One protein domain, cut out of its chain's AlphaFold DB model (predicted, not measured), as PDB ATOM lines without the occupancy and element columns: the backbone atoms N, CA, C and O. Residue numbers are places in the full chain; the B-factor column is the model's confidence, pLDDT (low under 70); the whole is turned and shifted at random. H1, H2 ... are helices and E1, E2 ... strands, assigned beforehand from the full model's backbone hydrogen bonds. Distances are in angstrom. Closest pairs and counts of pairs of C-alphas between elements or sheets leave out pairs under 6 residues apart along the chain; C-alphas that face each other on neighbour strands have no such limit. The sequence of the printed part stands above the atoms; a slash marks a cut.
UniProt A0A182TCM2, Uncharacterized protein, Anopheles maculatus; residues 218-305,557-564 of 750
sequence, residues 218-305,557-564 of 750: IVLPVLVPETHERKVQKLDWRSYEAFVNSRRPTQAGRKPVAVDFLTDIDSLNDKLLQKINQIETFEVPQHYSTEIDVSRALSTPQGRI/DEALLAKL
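This is residues 218 to 305 and 557 to 564 of the 750 residues of an uncharacterized protein of Anopheles maculatus (UniProt A0A182TCM2). The model is a loose, elongated chain of small parts: a two-stranded hairpin, E1 and E2, lies near the middle, the helices H1 and H2 meet at about a right angle towards one end, and two short helices, H3 and H4, lie near each other at the other end. A long stretch without a named element, residues 278 to 293, joins H2 to H3, and residues 250 to 255 of the loop between H1 and H2 stick out. The printed part has 96 residues, with two named strands and four named helices in the order E1, E2, H1, H2, H3, H4; the sheet, E1 - E2, is antiparallel, and the class is mixed, helices and strands. The radius of gyration of the C-alphas is 17.3 A, and the C-alphas span 50 by 29 by 22 A.

E1, residues 218 to 223, and E2, residues 230 to 236, form a hairpin, with 146 degrees between their directions. N 220 and O 233 are within hydrogen-bond range at 2.9 A, as are N 231 and O 222 at 2.9 A. A tight link leads from E2 to H1, residues 237 to 246; the closest C-alphas of E1 and H1, those of Ile 218 and Trp 237, are 6.1 A apart. H2, residues 266 to 277, touches H1 with residues 273 to 277 alone, the closest C-alphas being those of Phe 243 and Ile 276 at 6.0 A. The lines of H1 and H2 are about perpendicular, at 89 degrees. H3, residues 294 to 299, and H4, residues 558 to 564, are close but not clearly touching, with the C-alphas of Ala 297 and Leu 564 closest at 6.0 A. Their lines are only just about perpendicular, at 72 degrees. H3 and H4 are apart from E1, E2, H1 and H2. Every O i to N i+4 pair is within hydrogen-bond range in H1, H3 and H4; in H2 7 of 8 are.

E1 begins at C-alpha 218, (239.053, 309.562, 277.313), and is 16.2 A long from first to last C-alpha; E2 is 20.1 A long. H1 measures 14.3 A and H2 15.8 A, H2 ending at C-alpha 277, (227.418, 308.280, 290.303). H3 is 8.5 A long, and H4, 10.0 A long, ends at C-alpha 564, (243.120, 292.092, 268.229).

The two C-alphas farthest apart, those of Gly 253 and Ser 299, are 52.3 A apart. Residues 306 to 556 are not printed, and C-alphas 305 and 557 are 15.1 A apart across this cut. The links from H1 to H2 and from H2 to H3 are long, with 19 and 16 residues. The mean pLDDT of the printed part is 70.4; residue 225 and residues 249 to 261, 284 to 305 and 560 to 564 are under 70.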
ATOM      1  N   ILE A 218     238.678 310.839 276.710       78.25
ATOM      2  CA  ILE A 218     239.053 309.562 277.313       78.25
ATOM      3  C   ILE A 218     237.900 308.579 277.096       78.25
ATOM      4  O   ILE A 218     236.742 308.974 276.950       78.25
ATOM      5  N   VAL A 219     238.234 307.295 277.036       81.75
ATOM      6  CA  VAL A 219     237.308 306.200 276.750       81.75
ATOM      7  C   VAL A 219     237.076 305.409 278.039       81.75
ATOM      8  O   VAL A 219     238.043 304.979 278.662       81.75
ATOM      9  N   LEU A 220     235.815 305.241 278.437       82.50
ATOM     10  CA  LEU A 220     235.402 304.563 279.668       82.50
ATOM     11  C   LEU A 220     234.450 303.392 279.330       82.50
ATOM     12  O   LEU A 220     233.451 303.628 278.645       82.50
ATOM     13  N   PRO A 221     234.722 302.152 279.783       82.25
ATOM     14  CA  PRO A 221     233.770 301.045 279.687       82.25
ATOM     15  C   PRO A 221     232.639 301.241 280.706       82.25
ATOM     16  O   PRO A 221     232.888 301.455 281.891       82.25
ATOM     17  N   VAL A 222     231.396 301.204 280.233       84.44
ATOM     18  CA  VAL A 222     230.195 301.594 280.984       84.44
ATOM     19  C   VAL A 222     229.101 300.549 280.791       84.44
ATOM     20  O   VAL A 222     228.915 300.038 279.686       84.44
ATOM     21  N   LEU A 223     228.375 300.232 281.863       79.75
ATOM     22  CA  LEU A 223     227.119 299.484 281.774       79.75
ATOM     23  C   LEU A 223     225.971 300.483 281.631       79.75
ATOM     24  O   LEU A 223     225.933 301.489 282.339       79.75
ATOM     25  N   VAL A 224     225.042 300.232 280.710       80.00
ATOM     26  CA  VAL A 224     223.823 301.047 280.592       80.00
ATOM     27  C   VAL A 224     222.881 300.701 281.754       80.00
ATOM     28  O   VAL A 224     222.429 299.558 281.802       80.00
ATOM     29  N   PRO A 225     222.508 301.638 282.652       69.19
ATOM     30  CA  PRO A 225     221.697 301.304 283.834       69.19
ATOM     31  C   PRO A 225     220.281 300.792 283.520       69.19
ATOM     32  O   PRO A 225     219.636 300.189 284.365       69.19
ATOM     33  N   GLU A 226     219.786 301.060 282.309       74.19
ATOM     34  CA  GLU A 226     218.427 300.727 281.860       74.19
ATOM     35  C   GLU A 226     218.352 299.356 281.145       74.19
ATOM     36  O   GLU A 226     217.268 298.795 281.015       74.19
ATOM     37  N   THR A 227     219.482 298.809 280.672       73.31
ATOM     38  CA  THR A 227     219.534 297.587 279.831       73.31
ATOM     39  C   THR A 227     220.673 296.617 280.181       73.31
ATOM     40  O   THR A 227     220.773 295.551 279.578       73.31
ATOM     41  N   HIS A 228     221.565 296.986 281.107       76.56
ATOM     42  CA  HIS A 228     222.834 296.316 281.439       76.56
ATOM     43  C   HIS A 228     223.775 296.025 280.247       76.56
ATOM     44  O   HIS A 228     224.758 295.295 280.384       76.56
ATOM     45  N   GLU A 229     223.542 296.635 279.080       80.00
ATOM     46  CA  GLU A 229     224.405 296.468 277.911       80.00
ATOM     47  C   GLU A 229     225.813 297.032 278.166       80.00
ATOM     48  O   GLU A 229     225.975 298.159 278.648       80.00
ATOM     49  N   ARG A 230     226.843 296.277 277.760       83.19
ATOM     50  CA  ARG A 230     228.237 296.745 277.733       83.19
ATOM     51  C   ARG A 230     228.389 297.796 276.630       83.19
ATOM     52  O   ARG A 230     228.237 297.489 275.447       83.19
ATOM     53  N   LYS A 231     228.689 299.043 277.000       84.62
ATOM     54  CA  LYS A 231     228.923 300.160 276.070       84.62
ATOM     55  C   LYS A 231     230.156 300.970 276.479       84.62
ATOM     56  O   LYS A 231     230.826 300.699 277.475       84.62
ATOM     57  N   VAL A 232     230.514 301.934 275.641       83.88
ATOM     58  CA  VAL A 232     231.770 302.681 275.703       83.88
ATOM     59  C   VAL A 232     231.468 304.177 275.659       83.88
ATOM     60  O   VAL A 232     231.106 304.726 274.613       83.88
ATOM     61  N   GLN A 233     231.624 304.849 276.799       86.88
ATOM     62  CA  GLN A 233     231.390 306.283 276.949       86.88
ATOM     63  C   GLN A 233     232.669 307.077 276.653       86.88
ATOM     64  O   GLN A 233     233.776 306.676 277.013       86.88
ATOM     65  N   LYS A 234     232.522 308.220 275.973       85.62
ATOM     66  CA  LYS A 234     233.624 309.131 275.626       85.62
ATOM     67  C   LYS A 234     233.458 310.420 276.422       85.62
ATOM     68  O   LYS A 234     232.464 311.109 276.232       85.62
ATOM     69  N   LEU A 235     234.406 310.719 277.303       83.69
ATOM     70  CA  LEU A 235     234.356 311.832 278.260       83.69
ATOM     71  C   LEU A 235     235.530 312.786 278.031       83.69
ATOM     72  O   LEU A 235     236.649 312.319 277.831       83.69
ATOM     73  N   ASP A 236     235.340 314.102 278.123       83.50
ATOM     74  CA  ASP A 236     236.476 315.032 278.201       83.50
ATOM     75  C   ASP A 236     237.353 314.721 279.429       83.50
ATOM     76  O   ASP A 236     236.866 314.243 280.458       83.50
ATOM     77  N   TRP A 237     238.653 315.051 279.356       79.38
ATOM     78  CA  TRP A 237     239.614 314.806 280.450       79.38
ATOM     79  C   TRP A 237     239.080 315.252 281.823       79.38
ATOM     80  O   TRP A 237     239.234 314.530 282.802       79.38
ATOM     81  N   ARG A 238     238.424 316.420 281.902       78.25
ATOM     82  CA  ARG A 238     237.897 316.969 283.166       78.25
ATOM     83  C   ARG A 238     236.717 316.163 283.718       78.25
ATOM     84  O   ARG A 238     236.638 315.959 284.925       78.25
ATOM     85  N   SER A 239     235.825 315.702 282.843       83.00
ATOM     86  CA  SER A 239     234.672 314.864 283.193       83.00
ATOM     87  C   SER A 239     235.144 313.514 283.749       83.00
ATOM     88  O   SER A 239     234.660 313.054 284.781       83.00
ATOM     89  N   TYR A 240     236.167 312.927 283.119       82.75
ATOM     90  CA  TYR A 240     236.833 311.713 283.594       82.75
ATOM     91  C   TYR A 240     237.619 311.930 284.902       82.75
ATOM     92  O   TYR A 240     237.546 311.101 285.802       82.75
ATOM     93  N   GLU A 241     238.336 313.047 285.052       78.31
ATOM     94  CA  GLU A 241     239.068 313.382 286.283       78.31
ATOM     95  C   GLU A 241     238.117 313.542 287.483       78.31
ATOM     96  O   GLU A 241     238.408 313.039 288.570       78.31
ATOM     97  N   ALA A 242     236.942 314.148 287.283       78.94
ATOM     98  CA  ALA A 242     235.886 314.198 288.294       78.94
ATOM     99  C   ALA A 242     235.345 312.797 288.651       78.94
ATOM    100  O   ALA A 242     235.232 312.479 289.835       78.94
ATOM    101  N   PHE A 243     235.077 311.949 287.651       83.31
ATOM    102  CA  PHE A 243     234.625 310.560 287.833       83.31
ATOM    103  C   PHE A 243     235.649 309.688 288.587       83.31
ATOM    104  O   PHE A 243     235.296 308.973 289.523       83.31
ATOM    105  N   VAL A 244     236.938 309.770 288.242       82.06
ATOM    106  CA  VAL A 244     237.996 309.035 288.958       82.06
ATOM    107  C   VAL A 244     238.104 309.521 290.403       82.06
ATOM    108  O   VAL A 244     238.257 308.711 291.314       82.06
ATOM    109  N   ASN A 245     238.003 310.832 290.639       76.94
ATOM    110  CA  ASN A 245     238.097 311.394 291.985       76.94
ATOM    111  C   ASN A 245     236.849 311.131 292.856       76.94
ATOM    112  O   ASN A 245     236.980 311.192 294.078       76.94
ATOM    113  N   SER A 246     235.669 310.836 292.286       76.81
ATOM    114  CA  SER A 246     234.463 310.497 293.072       76.81
ATOM    115  C   SER A 246     234.465 309.054 293.572       76.81
ATOM    116  O   SER A 246     233.881 308.773 294.613       76.81
ATOM    117  N   ARG A 247     235.173 308.161 292.870       76.19
ATOM    118  CA  ARG A 247     235.279 306.726 293.176       76.19
ATOM    119  C   ARG A 247     236.529 306.328 293.973       76.19
ATOM    120  O   ARG A 247     236.715 305.148 294.253       76.19
ATOM    121  N   ARG A 248     237.399 307.272 294.353       70.62
ATOM    122  CA  ARG A 248     238.543 306.967 295.234       70.62
ATOM    123  C   ARG A 248     238.066 306.692 296.666       70.62
ATOM    124  O   ARG A 248     237.324 307.519 297.198       70.62
ATOM    125  N   PRO A 249     238.535 305.617 297.328       58.53
ATOM    126  CA  PRO A 249     238.182 305.348 298.717       58.53
ATOM    127  C   PRO A 249     238.700 306.471 299.624       58.53
ATOM    128  O   PRO A 249     239.898 306.759 299.682       58.53
ATOM    129  N   THR A 250     237.789 307.130 300.337       54.66
ATOM    130  CA  THR A 250     238.122 308.196 301.285       54.66
ATOM    131  C   THR A 250     238.718 307.614 302.560       54.66
ATOM    132  O   THR A 250     237.996 307.058 303.387       54.66
ATOM    133  N   GLN A 251     240.022 307.805 302.766       49.94
ATOM    134  CA  GLN A 251     240.638 307.603 304.077       49.94
ATOM    135  C   GLN A 251     239.958 308.515 305.118       49.94
ATOM    136  O   GLN A 251     239.902 309.733 304.932       49.94
ATOM    137  N   ALA A 252     239.431 307.895 306.179       42.94
ATOM    138  CA  ALA A 252     238.913 308.470 307.427       42.94
ATOM    139  C   ALA A 252     238.335 309.908 307.366       42.94
ATOM    140  O   ALA A 252     239.042 310.905 307.522       42.94
ATOM    141  N   GLY A 253     237.007 310.024 307.229       48.34
ATOM    142  CA  GLY A 253     236.248 311.230 307.608       48.34
ATOM    143  C   GLY A 253     236.410 312.477 306.724       48.34
ATOM    144  O   GLY A 253     235.856 313.533 307.035       48.34
ATOM    145  N   ARG A 254     237.145 312.403 305.610       50.34
ATOM    146  CA  ARG A 254     237.333 313.533 304.684       50.34
ATOM    147  C   ARG A 254     236.311 313.457 303.539       50.34
ATOM    148  O   ARG A 254     236.345 312.500 302.774       50.34
ATOM    149  N   LYS A 255     235.432 314.473 303.403       49.19
ATOM    150  CA  LYS A 255     234.504 314.625 302.250       49.19
ATOM    151  C   LYS A 255     235.238 314.348 300.915       49.19
ATOM    152  O   LYS A 255     236.394 314.769 300.802       49.19
ATOM    153  N   PRO A 256     234.595 313.690 299.928       46.28
ATOM    154  CA  PRO A 256     235.265 313.157 298.744       46.28
ATOM    155  C   PRO A 256     235.992 314.228 297.926       46.28
ATOM    156  O   PRO A 256     235.453 315.293 297.626       46.28
ATOM    157  N   VAL A 257     237.219 313.892 297.520       54.03
ATOM    158  CA  VAL A 257     238.170 314.789 296.836       54.03
ATOM    159  C   VAL A 257     237.660 315.261 295.463       54.03
ATOM    160  O   VAL A 257     238.131 316.268 294.948       54.03
ATOM    161  N   ALA A 258     236.651 314.600 294.882       51.16
ATOM    162  CA  ALA A 258     235.971 315.045 293.661       51.16
ATOM    163  C   ALA A 258     235.486 316.502 293.706       51.16
ATOM    164  O   ALA A 258     235.611 317.218 292.714       51.16
ATOM    165  N   VAL A 259     234.952 316.943 294.852       51.78
ATOM    166  CA  VAL A 259     234.340 318.273 294.996       51.78
ATOM    167  C   VAL A 259     235.368 319.382 294.765       51.78
ATOM    168  O   VAL A 259     235.070 320.359 294.080       51.78
ATOM    169  N   ASP A 260     236.609 319.183 295.227       54.59
ATOM    170  CA  ASP A 260     237.704 320.150 295.091       54.59
ATOM    171  C   ASP A 260     238.031 320.487 293.615       54.59
ATOM    172  O   ASP A 260     238.597 321.545 293.345       54.59
ATOM    173  N   PHE A 261     237.653 319.628 292.655       55.88
ATOM    174  CA  PHE A 261     237.917 319.790 291.215       55.88
ATOM    175  C   PHE A 261     236.671 320.122 290.370       55.88
ATOM    176  O   PHE A 261     236.814 320.383 289.174       55.88
ATOM    177  N   LEU A 262     235.472 320.144 290.968       72.31
ATOM    178  CA  LEU A 262     234.206 320.471 290.298       72.31
ATOM    179  C   LEU A 262     233.994 321.996 290.250       72.31
ATOM    180  O   LEU A 262     234.708 322.674 289.513       72.31
ATOM    181  N   THR A 263     233.068 322.569 291.021       76.50
ATOM    182  CA  THR A 263     232.718 324.009 291.041       76.50
ATOM    183  C   THR A 263     232.769 324.569 292.469       76.50
ATOM    184  O   THR A 263     232.790 323.790 293.417       76.50
ATOM    185  N   ASP A 264     232.802 325.893 292.664       73.38
ATOM    186  CA  ASP A 264     232.785 326.486 294.023       73.38
ATOM    187  C   ASP A 264     231.371 326.553 294.637       73.38
ATOM    188  O   ASP A 264     231.140 327.277 295.603       73.38
ATOM    189  N   ILE A 265     230.395 325.847 294.052       80.88
ATOM    190  CA  ILE A 265     228.980 325.927 294.420       80.88
ATOM    191  C   ILE A 265     228.472 324.510 294.701       80.88
ATOM    192  O   ILE A 265     228.220 323.739 293.773       80.88
ATOM    193  N   ASP A 266     228.294 324.168 295.979       80.19
ATOM    194  CA  ASP A 266     227.923 322.810 296.408       80.19
ATOM    195  C   ASP A 266     226.642 322.298 295.723       80.19
ATOM    196  O   ASP A 266     226.648 321.212 295.155       80.19
ATOM    197  N   SER A 267     225.604 323.130 295.593       83.75
ATOM    198  CA  SER A 267     224.346 322.760 294.917       83.75
ATOM    199  C   SER A 267     224.450 322.556 293.391       83.75
ATOM    200  O   SER A 267     223.495 322.089 292.757       83.75
ATOM    201  N   LEU A 268     225.591 322.896 292.778       84.81
ATOM    202  CA  LEU A 268     225.960 322.497 291.414       84.81
ATOM    203  C   LEU A 268     226.842 321.240 291.419       84.81
ATOM    204  O   LEU A 268     226.705 320.400 290.527       84.81
ATOM    205  N   ASN A 269     227.701 321.085 292.429       82.88
ATOM    206  CA  ASN A 269     228.510 319.886 292.636       82.88
ATOM    207  C   ASN A 269     227.625 318.658 292.873       82.88
ATOM    208  O   ASN A 269     227.825 317.653 292.200       82.88
ATOM    209  N   ASP A 270     226.600 318.758 293.722       83.38
ATOM    210  CA  ASP A 270     225.655 317.671 294.013       83.38
ATOM    211  C   ASP A 270     224.956 317.162 292.741       83.38
ATOM    212  O   ASP A 270     224.848 315.957 292.516       83.38
ATOM    213  N   LYS A 271     224.559 318.076 291.844       86.19
ATOM    214  CA  LYS A 271     223.923 317.746 290.555       86.19
ATOM    215  C   LYS A 271     224.880 317.053 289.582       86.19
ATOM    216  O   LYS A 271     224.453 316.183 288.824       86.19
ATOM    217  N   LEU A 272     226.164 317.421 289.588       84.19
ATOM    218  CA  LEU A 272     227.185 316.723 288.799       84.19
ATOM    219  C   LEU A 272     227.518 315.358 289.413       84.19
ATOM    220  O   LEU A 272     227.589 314.378 288.680       84.19
ATOM    221  N   LEU A 273     227.651 315.266 290.739       83.56
ATOM    222  CA  LEU A 273     227.892 314.010 291.453       83.56
ATOM    223  C   LEU A 273     226.746 313.013 291.255       83.56
ATOM    224  O   LEU A 273     227.017 311.849 290.989       83.56
ATOM    225  N   GLN A 274     225.486 313.457 291.279       84.69
ATOM    226  CA  GLN A 274     224.334 312.601 290.978       84.69
ATOM    227  C   GLN A 274     224.449 311.964 289.582       84.69
ATOM    228  O   GLN A 274     224.265 310.757 289.446       84.69
ATOM    229  N   LYS A 275     224.822 312.743 288.555       85.19
ATOM    230  CA  LYS A 275     225.033 312.237 287.184       85.19
ATOM    231  C   LYS A 275     226.287 311.371 287.038       85.19
ATOM    232  O   LYS A 275     226.281 310.427 286.259       85.19
ATOM    233  N   ILE A 276     227.359 311.678 287.767       84.56
ATOM    234  CA  ILE A 276     228.616 310.911 287.753       84.56
ATOM    235  C   ILE A 276     228.437 309.555 288.451       84.56
ATOM    236  O   ILE A 276     228.952 308.550 287.971       84.56
ATOM    237  N   ASN A 277     227.678 309.506 289.547       83.69
ATOM    238  CA  ASN A 277     227.418 308.280 290.303       83.69
ATOM    239  C   ASN A 277     226.450 307.328 289.573       83.69
ATOM    240  O   ASN A 277     226.503 306.129 289.811       83.69
ATOM    241  N   GLN A 278     225.624 307.839 288.650       85.06
ATOM    242  CA  GLN A 278     224.810 307.035 287.719       85.06
ATOM    243  C   GLN A 278     225.631 306.330 286.621       85.06
ATOM    244  O   GLN A 278     225.076 305.536 285.865       85.06
ATOM    245  N   ILE A 279     226.932 306.621 286.490       83.19
ATOM    246  CA  ILE A 279     227.813 305.912 285.557       83.19
ATOM    247  C   ILE A 279     228.301 304.634 286.237       83.19
ATOM    248  O   ILE A 279     229.251 304.663 287.025       83.19
ATOM    249  N   GLU A 280     227.681 303.505 285.905       82.50
ATOM    250  CA  GLU A 280     228.178 302.169 286.239       82.50
ATOM    251  C   GLU A 280     229.277 301.737 285.262       82.50
ATOM    252  O   GLU A 280     229.266 302.089 284.085       82.50
ATOM    253  N   THR A 281     230.255 300.966 285.737       83.69
ATOM    254  CA  THR A 281     231.416 300.547 284.935       83.69
ATOM    255  C   THR A 281     231.741 299.094 285.207       83.69
ATOM    256  O   THR A 281     231.889 298.725 286.371       83.69
ATOM    257  N   PHE A 282     231.931 298.308 284.155       81.12
ATOM    258  CA  PHE A 282     232.465 296.955 284.273       81.12
ATOM    259  C   PHE A 282     233.991 296.968 284.160       81.12
ATOM    260  O   PHE A 282     234.568 297.818 283.476       81.12
ATOM    261  N   GLU A 283     234.649 296.014 284.814       73.00
ATOM    262  CA  GLU A 283     236.071 295.784 284.589       73.00
ATOM    263  C   GLU A 283     236.265 295.090 283.239       73.00
ATOM    264  O   GLU A 283     235.751 294.001 282.988       73.00
ATOM    265  N   VAL A 284     237.012 295.742 282.352       69.12
ATOM    266  CA  VAL A 284     237.541 295.106 281.146       69.12
ATOM    267  C   VAL A 284     238.768 294.291 281.571       69.12
ATOM    268  O   VAL A 284     239.628 294.867 282.245       69.12
ATOM    269  N   PRO A 285     238.889 292.998 281.201       63.56
ATOM    270  CA  PRO A 285     240.018 292.160 281.598       63.56
ATOM    271  C   PRO A 285     241.364 292.833 281.305       63.56
ATOM    272  O   PRO A 285     241.716 293.076 280.154       63.56
ATOM    273  N   GLN A 286     242.118 293.155 282.360       52.06
ATOM    274  CA  GLN A 286     243.359 293.931 282.233       52.06
ATOM    275  C   GLN A 286     244.520 293.103 281.657       52.06
ATOM    276  O   GLN A 286     245.516 293.666 281.207       52.06
ATOM    277  N   HIS A 287     244.374 291.774 281.619       47.56
ATOM    278  CA  HIS A 287     245.341 290.821 281.070       47.56
ATOM    279  C   HIS A 287     245.322 290.762 279.535       47.56
ATOM    280  O   HIS A 287     245.276 289.694 278.930       47.56
ATOM    281  N   TYR A 288     245.439 291.924 278.896       52.59
ATOM    282  CA  TYR A 288     246.049 291.992 277.576       52.59
ATOM    283  C   TYR A 288     247.517 291.583 277.738       52.59
ATOM    284  O   TYR A 288     248.277 292.294 278.398       52.59
ATOM    285  N   SER A 289     247.910 290.431 277.192       45.16
ATOM    286  CA  SER A 289     249.228 289.806 277.381       45.16
ATOM    287  C   SER A 289     250.360 290.552 276.661       45.16
ATOM    288  O   SER A 289     250.939 290.051 275.703       45.16
ATOM    289  N   THR A 290     250.654 291.766 277.144       51.91
ATOM    290  CA  THR A 290     251.780 292.679 276.840       51.91
ATOM    291  C   THR A 290     252.002 293.117 275.388       51.91
ATOM    292  O   THR A 290     252.601 294.167 275.167       51.91
ATOM    293  N   GLU A 291     251.480 292.392 274.403       55.66
ATOM    294  CA  GLU A 291     251.738 292.593 272.981       55.66
ATOM    295  C   GLU A 291     250.421 292.779 272.215       55.66
ATOM    296  O   GLU A 291     249.633 291.854 272.013       55.66
ATOM    297  N   ILE A 292     250.170 294.015 271.776       60.59
ATOM    298  CA  ILE A 292     249.095 294.317 270.826       60.59
ATOM    299  C   ILE A 292     249.618 293.981 269.430       60.59
ATOM    300  O   ILE A 292     250.627 294.550 269.007       60.59
ATOM    301  N   ASP A 293     248.917 293.126 268.683       64.50
ATOM    302  CA  ASP A 293     249.271 292.828 267.293       64.50
ATOM    303  C   ASP A 293     248.952 294.039 266.401       64.50
ATOM    304  O   ASP A 293     247.863 294.192 265.836       64.50
ATOM    305  N   VAL A 294     249.933 294.938 266.290       63.72
ATOM    306  CA  VAL A 294     249.851 296.160 265.482       63.72
ATOM    307  C   VAL A 294     249.620 295.830 264.005       63.72
ATOM    308  O   VAL A 294     248.930 296.583 263.320       63.72
ATOM    309  N   SER A 295     250.136 294.704 263.503       63.75
ATOM    310  CA  SER A 295     249.950 294.288 262.109       63.75
ATOM    311  C   SER A 295     248.494 293.907 261.838       63.75
ATOM    312  O   SER A 295     247.902 294.401 260.876       63.75
ATOM    313  N   ARG A 296     247.883 293.113 262.722       64.56
ATOM    314  CA  ARG A 296     246.472 292.699 262.646       64.56
ATOM    315  C   ARG A 296     245.509 293.848 262.940       64.56
ATOM    316  O   ARG A 296     244.505 294.006 262.243       64.56
ATOM    317  N   ALA A 297     245.838 294.729 263.882       62.28
ATOM    318  CA  ALA A 297     245.095 295.971 264.109       62.28
ATOM    319  C   ALA A 297     245.130 296.910 262.887       62.28
ATOM    320  O   ALA A 297     244.118 297.528 262.550       62.28
ATOM    321  N   LEU A 298     246.262 296.977 262.176       60.06
ATOM    322  CA  LEU A 298     246.408 297.743 260.934       60.06
ATOM    323  C   LEU A 298     245.914 297.011 259.678       60.06
ATOM    324  O   LEU A 298     245.808 297.664 258.635       60.06
ATOM    325  N   SER A 299     245.597 295.714 259.722       62.66
ATOM    326  CA  SER A 299     244.939 294.995 258.618       62.66
ATOM    327  C   SER A 299     243.413 295.007 258.751       62.66
ATOM    328  O   SER A 299     242.716 295.112 257.743       62.66
ATOM    329  N   THR A 300     242.892 294.956 259.980       61.28
ATOM    330  CA  THR A 300     241.453 294.908 260.276       61.28
ATOM    331  C   THR A 300     240.757 296.207 259.833       61.28
ATOM    332  O   THR A 300     241.171 297.292 260.256       61.28
ATOM    333  N   PRO A 301     239.680 296.155 259.019       57.34
ATOM    334  CA  PRO A 301     239.028 297.356 258.492       57.34
ATOM    335  C   PRO A 301     238.375 298.219 259.583       57.34
ATOM    336  O   PRO A 301     238.359 299.437 259.436       57.34
ATOM    337  N   GLN A 302     237.906 297.620 260.688       52.91
ATOM    338  CA  GLN A 302     237.438 298.357 261.873       52.91
ATOM    339  C   GLN A 302     238.592 298.891 262.746       52.91
ATOM    340  O   GLN A 302     238.498 299.993 263.281       52.91
ATOM    341  N   GLY A 303     239.692 298.135 262.875       50.00
ATOM    342  CA  GLY A 303     240.879 298.524 263.659       50.00
ATOM    343  C   GLY A 303     241.626 299.722 263.063       50.00
ATOM    344  O   GLY A 303     242.184 300.553 263.785       50.00
ATOM    345  N   ARG A 304     241.536 299.898 261.738       48.97
ATOM    346  CA  ARG A 304     241.843 301.170 261.083       48.97
ATOM    347  C   ARG A 304     240.826 302.242 261.477       48.97
ATOM    348  O   ARG A 304     239.930 302.583 260.705       48.97
ATOM    349  N   ILE A 305     241.119 302.948 262.572       46.94
ATOM    350  CA  ILE A 305     240.849 304.389 262.612       46.94
ATOM    351  C   ILE A 305     241.586 304.982 261.408       46.94
ATOM    352  O   ILE A 305     242.797 305.216 261.446       46.94
ATOM    353  N   ASP A 557     232.380 295.902 271.432       77.00
ATOM    354  CA  ASP A 557     232.620 294.662 270.683       77.00
ATOM    355  C   ASP A 557     233.783 293.865 271.303       77.00
ATOM    356  O   ASP A 557     234.966 294.053 270.997       77.00
ATOM    357  N   GLU A 558     233.414 292.956 272.201       74.12
ATOM    358  CA  GLU A 558     234.306 292.014 272.884       74.12
ATOM    359  C   GLU A 558     234.963 291.018 271.916       74.12
ATOM    360  O   GLU A 558     236.126 290.652 272.088       74.12
ATOM    361  N   ALA A 559     234.261 290.633 270.845       70.44
ATOM    362  CA  ALA A 559     234.779 289.716 269.837       70.44
ATOM    363  C   ALA A 559     235.805 290.396 268.916       70.44
ATOM    364  O   ALA A 559     236.728 289.737 268.436       70.44
ATOM    365  N   LEU A 560     235.676 291.700 268.659       69.12
ATOM    366  CA  LEU A 560     236.697 292.510 267.992       69.12
ATOM    367  C   LEU A 560     237.911 292.730 268.895       69.12
ATOM    368  O   LEU A 560     239.031 292.611 268.402       69.12
ATOM    369  N   LEU A 561     237.719 292.981 270.194       68.25
ATOM    370  CA  LEU A 561     238.828 293.055 271.152       68.25
ATOM    371  C   LEU A 561     239.625 291.744 271.178       68.25
ATOM    372  O   LEU A 561     240.821 291.769 270.899       68.25
ATOM    373  N   ALA A 562     238.958 290.601 271.368       68.88
ATOM    374  CA  ALA A 562     239.598 289.283 271.378       68.88
ATOM    375  C   ALA A 562     240.343 288.944 270.066       68.88
ATOM    376  O   ALA A 562     241.372 288.273 270.084       68.88
ATOM    377  N   LYS A 563     239.871 289.435 268.908       66.88
ATOM    378  CA  LYS A 563     240.548 289.264 267.603       66.88
ATOM    379  C   LYS A 563     241.804 290.128 267.433       66.88
ATOM    380  O   LYS A 563     242.570 289.879 266.501       66.88
ATOM    381  N   LEU A 564     241.997 291.145 268.274       61.66
ATOM    382  CA  LEU A 564     243.120 292.092 268.229       61.66
ATOM    383  C   LEU A 564     244.182 291.826 269.311       61.66
ATOM    384  O   LEU A 564     245.232 292.468 269.309       61.66
TER     385      LEU A 564